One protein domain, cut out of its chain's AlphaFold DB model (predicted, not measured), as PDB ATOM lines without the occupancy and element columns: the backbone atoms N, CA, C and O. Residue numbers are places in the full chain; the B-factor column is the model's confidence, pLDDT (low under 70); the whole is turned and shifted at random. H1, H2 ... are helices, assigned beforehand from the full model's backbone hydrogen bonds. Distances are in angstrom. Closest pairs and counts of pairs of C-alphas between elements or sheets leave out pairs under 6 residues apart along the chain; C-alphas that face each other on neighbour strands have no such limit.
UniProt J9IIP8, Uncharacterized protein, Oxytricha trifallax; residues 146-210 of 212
ATOM      1  N   HIS A 146     249.233 277.902 219.720       97.31
ATOM      2  CA  HIS A 146     249.769 278.893 220.654       97.31
ATOM      3  C   HIS A 146     250.354 278.231 221.898       97.31
ATOM      4  O   HIS A 146     251.415 278.633 222.353       97.31
ATOM      5  N   TYR A 147     249.690 277.206 222.439       97.38
ATOM      6  CA  TYR A 147     250.208 276.505 223.610       97.38
ATOM      7  C   TYR A 147     251.530 275.797 223.299       97.38
ATOM      8  O   TYR A 147     252.462 275.898 224.087       97.38
ATOM      9  N   ILE A 148     251.629 275.132 222.146       96.81
ATOM     10  CA  ILE A 148     252.847 274.419 221.733       96.81
ATOM     11  C   ILE A 148     254.033 275.387 221.647       96.81
ATOM     12  O   ILE A 148     255.066 275.147 222.269       96.81
ATOM     13  N   GLU A 149     253.859 276.508 220.947       97.81
ATOM     14  CA  GLU A 149     254.929 277.487 220.735       97.81
ATOM     15  C   GLU A 149     255.283 278.248 222.020       97.81
ATOM     16  O   GLU A 149     256.454 278.347 222.395       97.81
ATOM     17  N   ILE A 150     254.278 278.745 222.752       97.88
ATOM     18  CA  ILE A 150     254.503 279.505 223.990       97.88
ATOM     19  C   ILE A 150     255.152 278.619 225.048       97.88
ATOM     20  O   ILE A 150     256.088 279.058 225.712       97.88
ATOM     21  N   ASN A 151     254.695 277.375 225.206       97.75
ATOM     22  CA  ASN A 151     255.265 276.470 226.199       97.75
ATOM     23  C   ASN A 151     256.708 276.088 225.848       97.75
ATOM     24  O   ASN A 151     257.546 275.987 226.741       97.75
ATOM     25  N   HIS A 152     257.026 275.929 224.561       97.44
ATOM     26  CA  HIS A 152     258.398 275.681 224.126       97.44
ATOM     27  C   HIS A 152     259.333 276.844 224.490       97.44
ATOM     28  O   HIS A 152     260.382 276.628 225.102       97.44
ATOM     29  N   ILE A 153     258.921 278.083 224.196       97.62
ATOM     30  CA  ILE A 153     259.674 279.291 224.563       97.62
ATOM     31  C   ILE A 153     259.807 279.397 226.087       97.62
ATOM     32  O   ILE A 153     260.902 279.615 226.605       97.62
ATOM     33  N   PHE A 154     258.704 279.201 226.810       97.88
ATOM     34  CA  PHE A 154     258.677 279.260 228.267       97.88
ATOM     35  C   PHE A 154     259.646 278.256 228.896       97.88
ATOM     36  O   PHE A 154     260.421 278.627 229.776       97.88
ATOM     37  N   ALA A 155     259.654 277.008 228.422       97.50
ATOM     38  CA  ALA A 155     260.541 275.970 228.933       97.50
ATOM     39  C   ALA A 155     262.019 276.345 228.756       97.50
ATOM     40  O   ALA A 155     262.804 276.214 229.695       97.50
ATOM     41  N   ILE A 156     262.394 276.866 227.584       97.88
ATOM     42  CA  ILE A 156     263.768 277.303 227.310       97.88
ATOM     43  C   ILE A 156     264.159 278.478 228.214       97.88
ATOM     44  O   ILE A 156     265.238 278.469 228.809       97.88
ATOM     45  N   GLU A 157     263.291 279.479 228.356       98.00
ATOM     46  CA  GLU A 157     263.561 280.648 229.198       98.00
ATOM     47  C   GLU A 157     263.650 280.296 230.689       98.00
ATOM     48  O   GLU A 157     264.519 280.805 231.402       98.00
ATOM     49  N   MET A 158     262.808 279.380 231.170       97.62
ATOM     50  CA  MET A 158     262.889 278.893 232.549       97.62
ATOM     51  C   MET A 158     264.144 278.059 232.791       97.62
ATOM     52  O   MET A 158     264.756 278.191 233.851       97.62
ATOM     53  N   LEU A 159     264.584 277.262 231.814       96.81
ATOM     54  CA  LEU A 159     265.803 276.464 231.947       96.81
ATOM     55  C   LEU A 159     267.044 277.351 232.121       96.81
ATOM     56  O   LEU A 159     267.894 277.056 232.959       96.81
ATOM     57  N   LYS A 160     267.126 278.474 231.393       95.88
ATOM     58  CA  LYS A 160     268.215 279.455 231.553       95.88
ATOM     59  C   LYS A 160     268.272 280.009 232.979       95.88
ATOM     60  O   LYS A 160     269.343 280.076 233.574       95.88
ATOM     61  N   ARG A 161     267.116 280.368 233.550       96.06
ATOM     62  CA  ARG A 161     267.025 280.865 234.937       96.06
ATOM     63  C   ARG A 161     267.367 279.777 235.948       96.06
ATOM     64  O   ARG A 161     268.104 280.031 236.897       96.06
ATOM     65  N   TYR A 162     266.884 278.561 235.711       96.06
ATOM     66  CA  TYR A 162     267.199 277.401 236.534       96.06
ATOM     67  C   TYR A 162     268.705 277.125 236.578       96.06
ATOM     68  O   TYR A 162     269.234 276.865 237.652       96.06
ATOM     69  N   GLN A 163     269.418 277.227 235.455       92.94
ATOM     70  CA  GLN A 163     270.871 277.017 235.427       92.94
ATOM     71  C   GLN A 163     271.632 278.015 236.310       92.94
ATOM     72  O   GLN A 163     272.602 277.623 236.956       92.94
ATOM     73  N   VAL A 164     271.193 279.276 236.369       94.94
ATOM     74  CA  VAL A 164     271.781 280.288 237.264       94.94
ATOM     75  C   VAL A 164     271.516 279.922 238.724       94.94
ATOM     76  O   VAL A 164     272.464 279.754 239.487       94.94
ATOM     77  N   ALA A 165     270.252 279.678 239.079       95.38
ATOM     78  CA  ALA A 165     269.873 279.290 240.439       95.38
ATOM     79  C   ALA A 165     270.577 277.997 240.890       95.38
ATOM     80  O   ALA A 165     271.041 277.895 242.022       95.38
ATOM     81  N   ARG A 166     270.727 277.012 239.994       92.31
ATOM     82  CA  ARG A 166     271.456 275.766 240.265       92.31
ATOM     83  C   ARG A 166     272.909 276.046 240.637       92.31
ATOM     84  O   ARG A 166     273.393 275.471 241.606       92.31
ATOM     85  N   LYS A 167     273.603 276.909 239.889       90.25
ATOM     86  CA  LYS A 167     275.001 277.273 240.181       90.25
ATOM     87  C   LYS A 167     275.128 277.956 241.540       90.25
ATOM     88  O   LYS A 167     276.027 277.614 242.301       90.25
ATOM     89  N   GLU A 168     274.214 278.868 241.858       94.31
ATOM     90  CA  GLU A 168     274.184 279.557 243.153       94.31
ATOM     91  C   GLU A 168     273.982 278.567 244.304       94.31
ATOM     92  O   GLU A 168     274.811 278.520 245.214       94.31
ATOM     93  N   ILE A 169     272.965 277.702 244.210       93.44
ATOM     94  CA  ILE A 169     272.663 276.675 245.220       93.44
ATOM     95  C   ILE A 169     273.841 275.714 245.404       93.44
ATOM     96  O   ILE A 169     274.187 275.376 246.534       93.44
ATOM     97  N   LEU A 170     274.481 275.271 244.318       89.81
ATOM     98  CA  LEU A 170     275.659 274.407 244.409       89.81
ATOM     99  C   LEU A 170     276.833 275.131 245.078       89.81
ATOM    100  O   LEU A 170     277.463 274.565 245.966       89.81
ATOM    101  N   SER A 171     277.083 276.394 244.725       91.31
ATOM    102  CA  SER A 171     278.153 277.191 245.339       91.31
ATOM    103  C   SER A 171     277.923 277.462 246.830       91.31
ATOM    104  O   SER A 171     278.875 277.485 247.608       91.31
ATOM    105  N   GLU A 172     276.667 277.648 247.248       94.06
ATOM    106  CA  GLU A 172     276.289 277.783 248.655       94.06
ATOM    107  C   GLU A 172     276.459 276.448 249.381       94.06
ATOM    108  O   GLU A 172     277.093 276.386 250.435       94.06
ATOM    109  N   ARG A 173     275.970 275.356 248.780       90.88
ATOM    110  CA  ARG A 173     276.127 273.999 249.309       90.88
ATOM    111  C   ARG A 173     277.596 273.659 249.540       90.88
ATOM    112  O   ARG A 173     277.903 273.056 250.565       90.88
ATOM    113  N   GLU A 174     278.499 274.076 248.653       87.75
ATOM    114  CA  GLU A 174     279.937 273.831 248.802       87.75
ATOM    115  C   GLU A 174     280.596 274.588 249.975       87.75
ATOM    116  O   GLU A 174     281.664 274.195 250.440       87.75
ATOM    117  N   LYS A 175     279.955 275.623 250.530       92.38
ATOM    118  CA  LYS A 175     280.452 276.329 251.729       92.38
ATOM    119  C   LYS A 175     280.038 275.654 253.037       92.38
ATOM    120  O   LYS A 175     280.624 275.930 254.079       92.38
ATOM    121  N   HIS A 176     279.023 274.797 252.995       92.31
ATOM    122  CA  HIS A 176     278.516 274.098 254.171       92.31
ATOM    123  C   HIS A 176     279.362 272.871 254.528       92.31
ATOM    124  O   HIS A 176     279.978 272.252 253.654       92.31
ATOM    125  N   SER A 177     279.350 272.502 255.812       90.94
ATOM    126  CA  SER A 177     279.993 271.284 256.317       90.94
ATOM    127  C   SER A 177     279.316 270.019 255.764       90.94
ATOM    128  O   SER A 177     278.145 270.055 255.377       90.94
ATOM    129  N   ASP A 178     280.023 268.884 255.728       87.38
ATOM    130  CA  ASP A 178     279.441 267.614 255.249       87.38
ATOM    131  C   ASP A 178     278.233 267.175 256.099       87.38
ATOM    132  O   ASP A 178     277.240 266.680 255.562       87.38
ATOM    133  N   PHE A 179     278.266 267.479 257.403       90.50
ATOM    134  CA  PHE A 179     277.140 267.296 258.317       90.50
ATOM    135  C   PHE A 179     275.899 268.069 257.854       90.50
ATOM    136  O   PHE A 179     274.838 267.474 257.657       90.50
ATOM    137  N   ASP A 180     276.025 269.378 257.615       92.25
ATOM    138  CA  ASP A 180     274.893 270.230 257.225       92.25
ATOM    139  C   ASP A 180     274.330 269.837 255.858       92.25
ATOM    140  O   ASP A 180     273.113 269.758 255.674       92.25
ATOM    141  N   ARG A 181     275.207 269.544 254.888       90.38
ATOM    142  CA  ARG A 181     274.801 269.140 253.530       90.38
ATOM    143  C   ARG A 181     273.933 267.890 253.532       90.38
ATOM    144  O   ARG A 181     273.111 267.728 252.630       90.38
ATOM    145  N   ARG A 182     274.167 266.992 254.488       88.25
ATOM    146  CA  ARG A 182     273.472 265.710 254.579       88.25
ATOM    147  C   ARG A 182     272.294 265.753 255.526       88.25
ATOM    148  O   ARG A 182     271.388 264.984 255.296       88.25
ATOM    149  N   THR A 183     272.252 266.630 256.524       91.12
ATOM    150  CA  THR A 183     271.174 266.630 257.534       91.12
ATOM    151  C   THR A 183     270.086 267.681 257.291       91.12
ATOM    152  O   THR A 183     268.923 267.413 257.584       91.12
ATOM    153  N   LYS A 184     270.408 268.844 256.698       89.19
ATOM    154  CA  LYS A 184     269.531 270.039 256.642       89.19
ATOM    155  C   LYS A 184     268.163 269.840 255.968       89.19
ATOM    156  O   LYS A 184     267.231 270.573 256.279       89.19
ATOM    157  N   TYR A 185     268.024 268.861 255.073       93.38
ATOM    158  CA  TYR A 185     266.759 268.545 254.388       93.38
ATOM    159  C   TYR A 185     266.335 267.076 254.535       93.38
ATOM    160  O   TYR A 185     265.519 266.584 253.754       93.38
ATOM    161  N   ILE A 186     266.880 266.362 255.525       93.31
ATOM    162  CA  ILE A 186     266.414 265.013 255.855       93.31
ATOM    163  C   ILE A 186     265.125 265.104 256.666       93.31
ATOM    164  O   ILE A 186     265.032 265.829 257.650       93.31
ATOM    165  N   THR A 187     264.131 264.322 256.257       92.19
ATOM    166  CA  THR A 187     262.815 264.251 256.904       92.19
ATOM    167  C   THR A 187     262.701 263.119 257.927       92.19
ATOM    168  O   THR A 187     261.755 263.093 258.709       92.19
ATOM    169  N   ASN A 188     263.648 262.177 257.940       93.44
ATOM    170  CA  ASN A 188     263.661 261.051 258.871       93.44
ATOM    171  C   ASN A 188     264.284 261.458 260.215       93.44
ATOM    172  O   ASN A 188     265.481 261.728 260.286       93.44
ATOM    173  N   SER A 189     263.490 261.426 261.287       88.62
ATOM    174  CA  SER A 189     263.932 261.749 262.650       88.62
ATOM    175  C   SER A 189     264.963 260.773 263.223       88.62
ATOM    176  O   SER A 189     265.676 261.126 264.155       88.62
ATOM    177  N   ASN A 190     265.050 259.556 262.681       93.12
ATOM    178  CA  ASN A 190     265.974 258.515 263.139       93.12
ATOM    179  C   ASN A 190     267.291 258.498 262.349       93.12
ATOM    180  O   ASN A 190     268.077 257.562 262.486       93.12
ATOM    181  N   TYR A 191     267.522 259.475 261.471       90.50
ATOM    182  CA  TYR A 191     268.764 259.546 260.716       90.50
ATOM    183  C   TYR A 191     269.928 259.928 261.635       90.50
ATOM    184  O   TYR A 191     269.965 261.027 262.188       90.50
ATOM    185  N   VAL A 192     270.895 259.023 261.764       88.25
ATOM    186  CA  VAL A 192     272.170 259.285 262.433       88.25
ATOM    187  C   VAL A 192     273.197 259.611 261.356       88.25
ATOM    188  O   VAL A 192     273.403 258.830 260.429       88.25
ATOM    189  N   TYR A 193     273.818 260.785 261.449       89.50
ATOM    190  CA  TYR A 193     274.902 261.152 260.546       89.50
ATOM    191  C   TYR A 193     276.167 260.368 260.902       89.50
ATOM    192  O   TYR A 193     276.688 260.490 262.010       89.50
ATOM    193  N   GLU A 194     276.689 259.630 259.930       87.06
ATOM    194  CA  GLU A 194     278.013 259.023 259.978       87.06
ATOM    195  C   GLU A 194     278.903 259.690 258.927       87.06
ATOM    196  O   GLU A 194     278.500 259.882 257.774       87.06
ATOM    197  N   GLN A 195     280.112 260.082 259.330       86.31
ATOM    198  CA  GLN A 195     281.043 260.770 258.444       86.31
ATOM    199  C   GLN A 195     281.586 259.796 257.396       86.31
ATOM    200  O   GLN A 195     282.167 258.766 257.737       86.31
ATOM    201  N   LEU A 196     281.424 260.138 256.117       83.25
ATOM    202  CA  LEU A 196     282.027 259.359 255.039       83.25
ATOM    203  C   LEU A 196     283.514 259.689 254.871       83.25
ATOM    204  O   LEU A 196     283.988 260.766 255.241       83.25
ATOM    205  N   SER A 197     284.246 258.745 254.279       82.50
ATOM    206  CA  SER A 197     285.622 258.948 253.829       82.50
ATOM    207  C   SER A 197     285.708 260.037 252.753       82.50
ATOM    208  O   SER A 197     284.711 260.370 252.112       82.50
ATOM    209  N   ALA A 198     286.910 260.576 252.540       81.62
ATOM    210  CA  ALA A 198     287.162 261.573 251.502       81.62
ATOM    211  C   ALA A 198     286.735 261.087 250.101       81.62
ATOM    212  O   ALA A 198     286.780 259.889 249.814       81.62
ATOM    213  N   ASP A 199     286.334 262.035 249.245       80.62
ATOM    214  CA  ASP A 199     285.961 261.768 247.853       80.62
ATOM    215  C   ASP A 199     287.129 261.132 247.078       80.62
ATOM    216  O   ASP A 199     288.284 261.528 247.235       80.62
ATOM    217  N   ASP A 200     286.809 260.180 246.199       86.81
ATOM    218  CA  ASP A 200     287.766 259.575 245.268       86.81
ATOM    219  C   ASP A 200     288.246 260.604 244.221       86.81
ATOM    220  O   ASP A 200     287.513 261.523 243.830       86.81
ATOM    221  N   ASP A 201     289.461 260.419 243.703       85.25
ATOM    222  CA  ASP A 201     290.138 261.330 242.770       85.25
ATOM    223  C   ASP A 201     289.311 261.595 241.503       85.25
ATOM    224  O   ASP A 201     289.362 262.678 240.918       85.25
ATOM    225  N   LYS A 202     288.509 260.612 241.079       84.06
ATOM    226  CA  LYS A 202     287.604 260.733 239.927       84.06
ATOM    227  C   LYS A 202     286.466 261.721 240.181       84.06
ATOM    228  O   LYS A 202     286.137 262.504 239.297       84.06
ATOM    229  N   ILE A 203     285.881 261.690 241.378       80.19
ATOM    230  CA  ILE A 203     284.768 262.567 241.770       80.19
ATOM    231  C   ILE A 203     285.281 263.993 241.940       80.19
ATOM    232  O   ILE A 203     284.634 264.946 241.507       80.19
ATOM    233  N   LYS A 204     286.475 264.133 242.519       80.06
ATOM    234  CA  LYS A 204     287.149 265.421 242.647       80.06
ATOM    235  C   LYS A 204     287.401 266.063 241.279       80.06
ATOM    236  O   LYS A 204     286.999 267.199 241.067       80.06
ATOM    237  N   ARG A 205     287.935 265.296 240.322       81.00
ATOM    238  CA  ARG A 205     288.183 265.770 238.951       81.00
ATOM    239  C   ARG A 205     286.907 266.241 238.242       81.00
ATOM    240  O   ARG A 205     286.901 267.318 237.670       81.00
ATOM    241  N   MET A 206     285.808 265.491 238.349       77.94
ATOM    242  CA  MET A 206     284.528 265.887 237.737       77.94
ATOM    243  C   MET A 206     283.942 267.179 238.333       77.94
ATOM    244  O   MET A 206     283.290 267.943 237.621       77.94
ATOM    245  N   LYS A 207     284.166 267.436 239.630       78.00
ATOM    246  CA  LYS A 207     283.792 268.711 240.266       78.00
ATOM    247  C   LYS A 207     284.658 269.864 239.756       78.00
ATOM    248  O   LYS A 207     284.119 270.933 239.478       78.00
ATOM    249  N   ASP A 208     285.963 269.635 239.616       79.00
ATOM    250  CA  ASP A 208     286.922 270.638 239.138       79.00
ATOM    251  C   ASP A 208     286.660 271.030 237.669       79.00
ATOM    252  O   ASP A 208     286.747 272.208 237.322       79.00
ATOM    253  N   ASP A 209     286.249 270.073 236.833       81.94
ATOM    254  CA  ASP A 209     285.909 270.294 235.417       81.94
ATOM    255  C   ASP A 209     284.539 270.986 235.220       81.94
ATOM    256  O   ASP A 209     284.183 271.383 234.109       81.94
ATOM    257  N   GLY A 210     283.755 271.168 236.292       67.50
ATOM    258  CA  GLY A 210     282.444 271.826 236.239       67.50
ATOM    259  C   GLY A 210     281.363 271.023 235.506       67.50
ATOM    260  O   GLY A 210     280.328 271.580 235.137       67.50
TER     261      GLY A 210
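Overview. This is residues 146 to 210 of the 212 residues of an uncharacterized protein of Oxytricha trifallax (UniProt J9IIP8). One long helix, H1, sticks out as an arm with residues 146 to 172; past its end come the short helix H2 and a wide loop, residues 184 to 200, that swings round to a free-standing short helix, H3. The whole is an open hook with few contacts. The printed part has 65 residues with three named helices, H1, H2, H3 in order, and no named strand: all helix. It is extended, with a radius of gyration of the C-alphas of 17.7 A, and flat, spanning 52 by 34 by 18 A.

Arrangement. H1, residues 146 to 173, and H2, residues 178 to 183, are close but not clearly touching; their closest C-alphas, of Arg 173 and Arg 181, are 6.6 A apart. They run opposite ways at a steep tilt of 51 degrees. H3, residues 201 to 208, is apart from H1 and from H2. In H1, H2 and H3 every O i to N i+4 pair is within hydrogen-bond range.

Along the chain. H1 begins at C-alpha 146, (249.769, 278.893, 220.654), and is 39.2 A long. H2 measures 8.6 A. H3, 10.5 A, ends at C-alpha 208, (286.922, 270.638, 239.138).

Size, cuts and confidence. The C-alphas farthest apart, of His 146 and Ser 197, are 52.8 A apart. The printed part has no cut. The link H1 to H2 is tight, and H2 to H3 is long, with 17 residues. Residue 210 is under pLDDT 70.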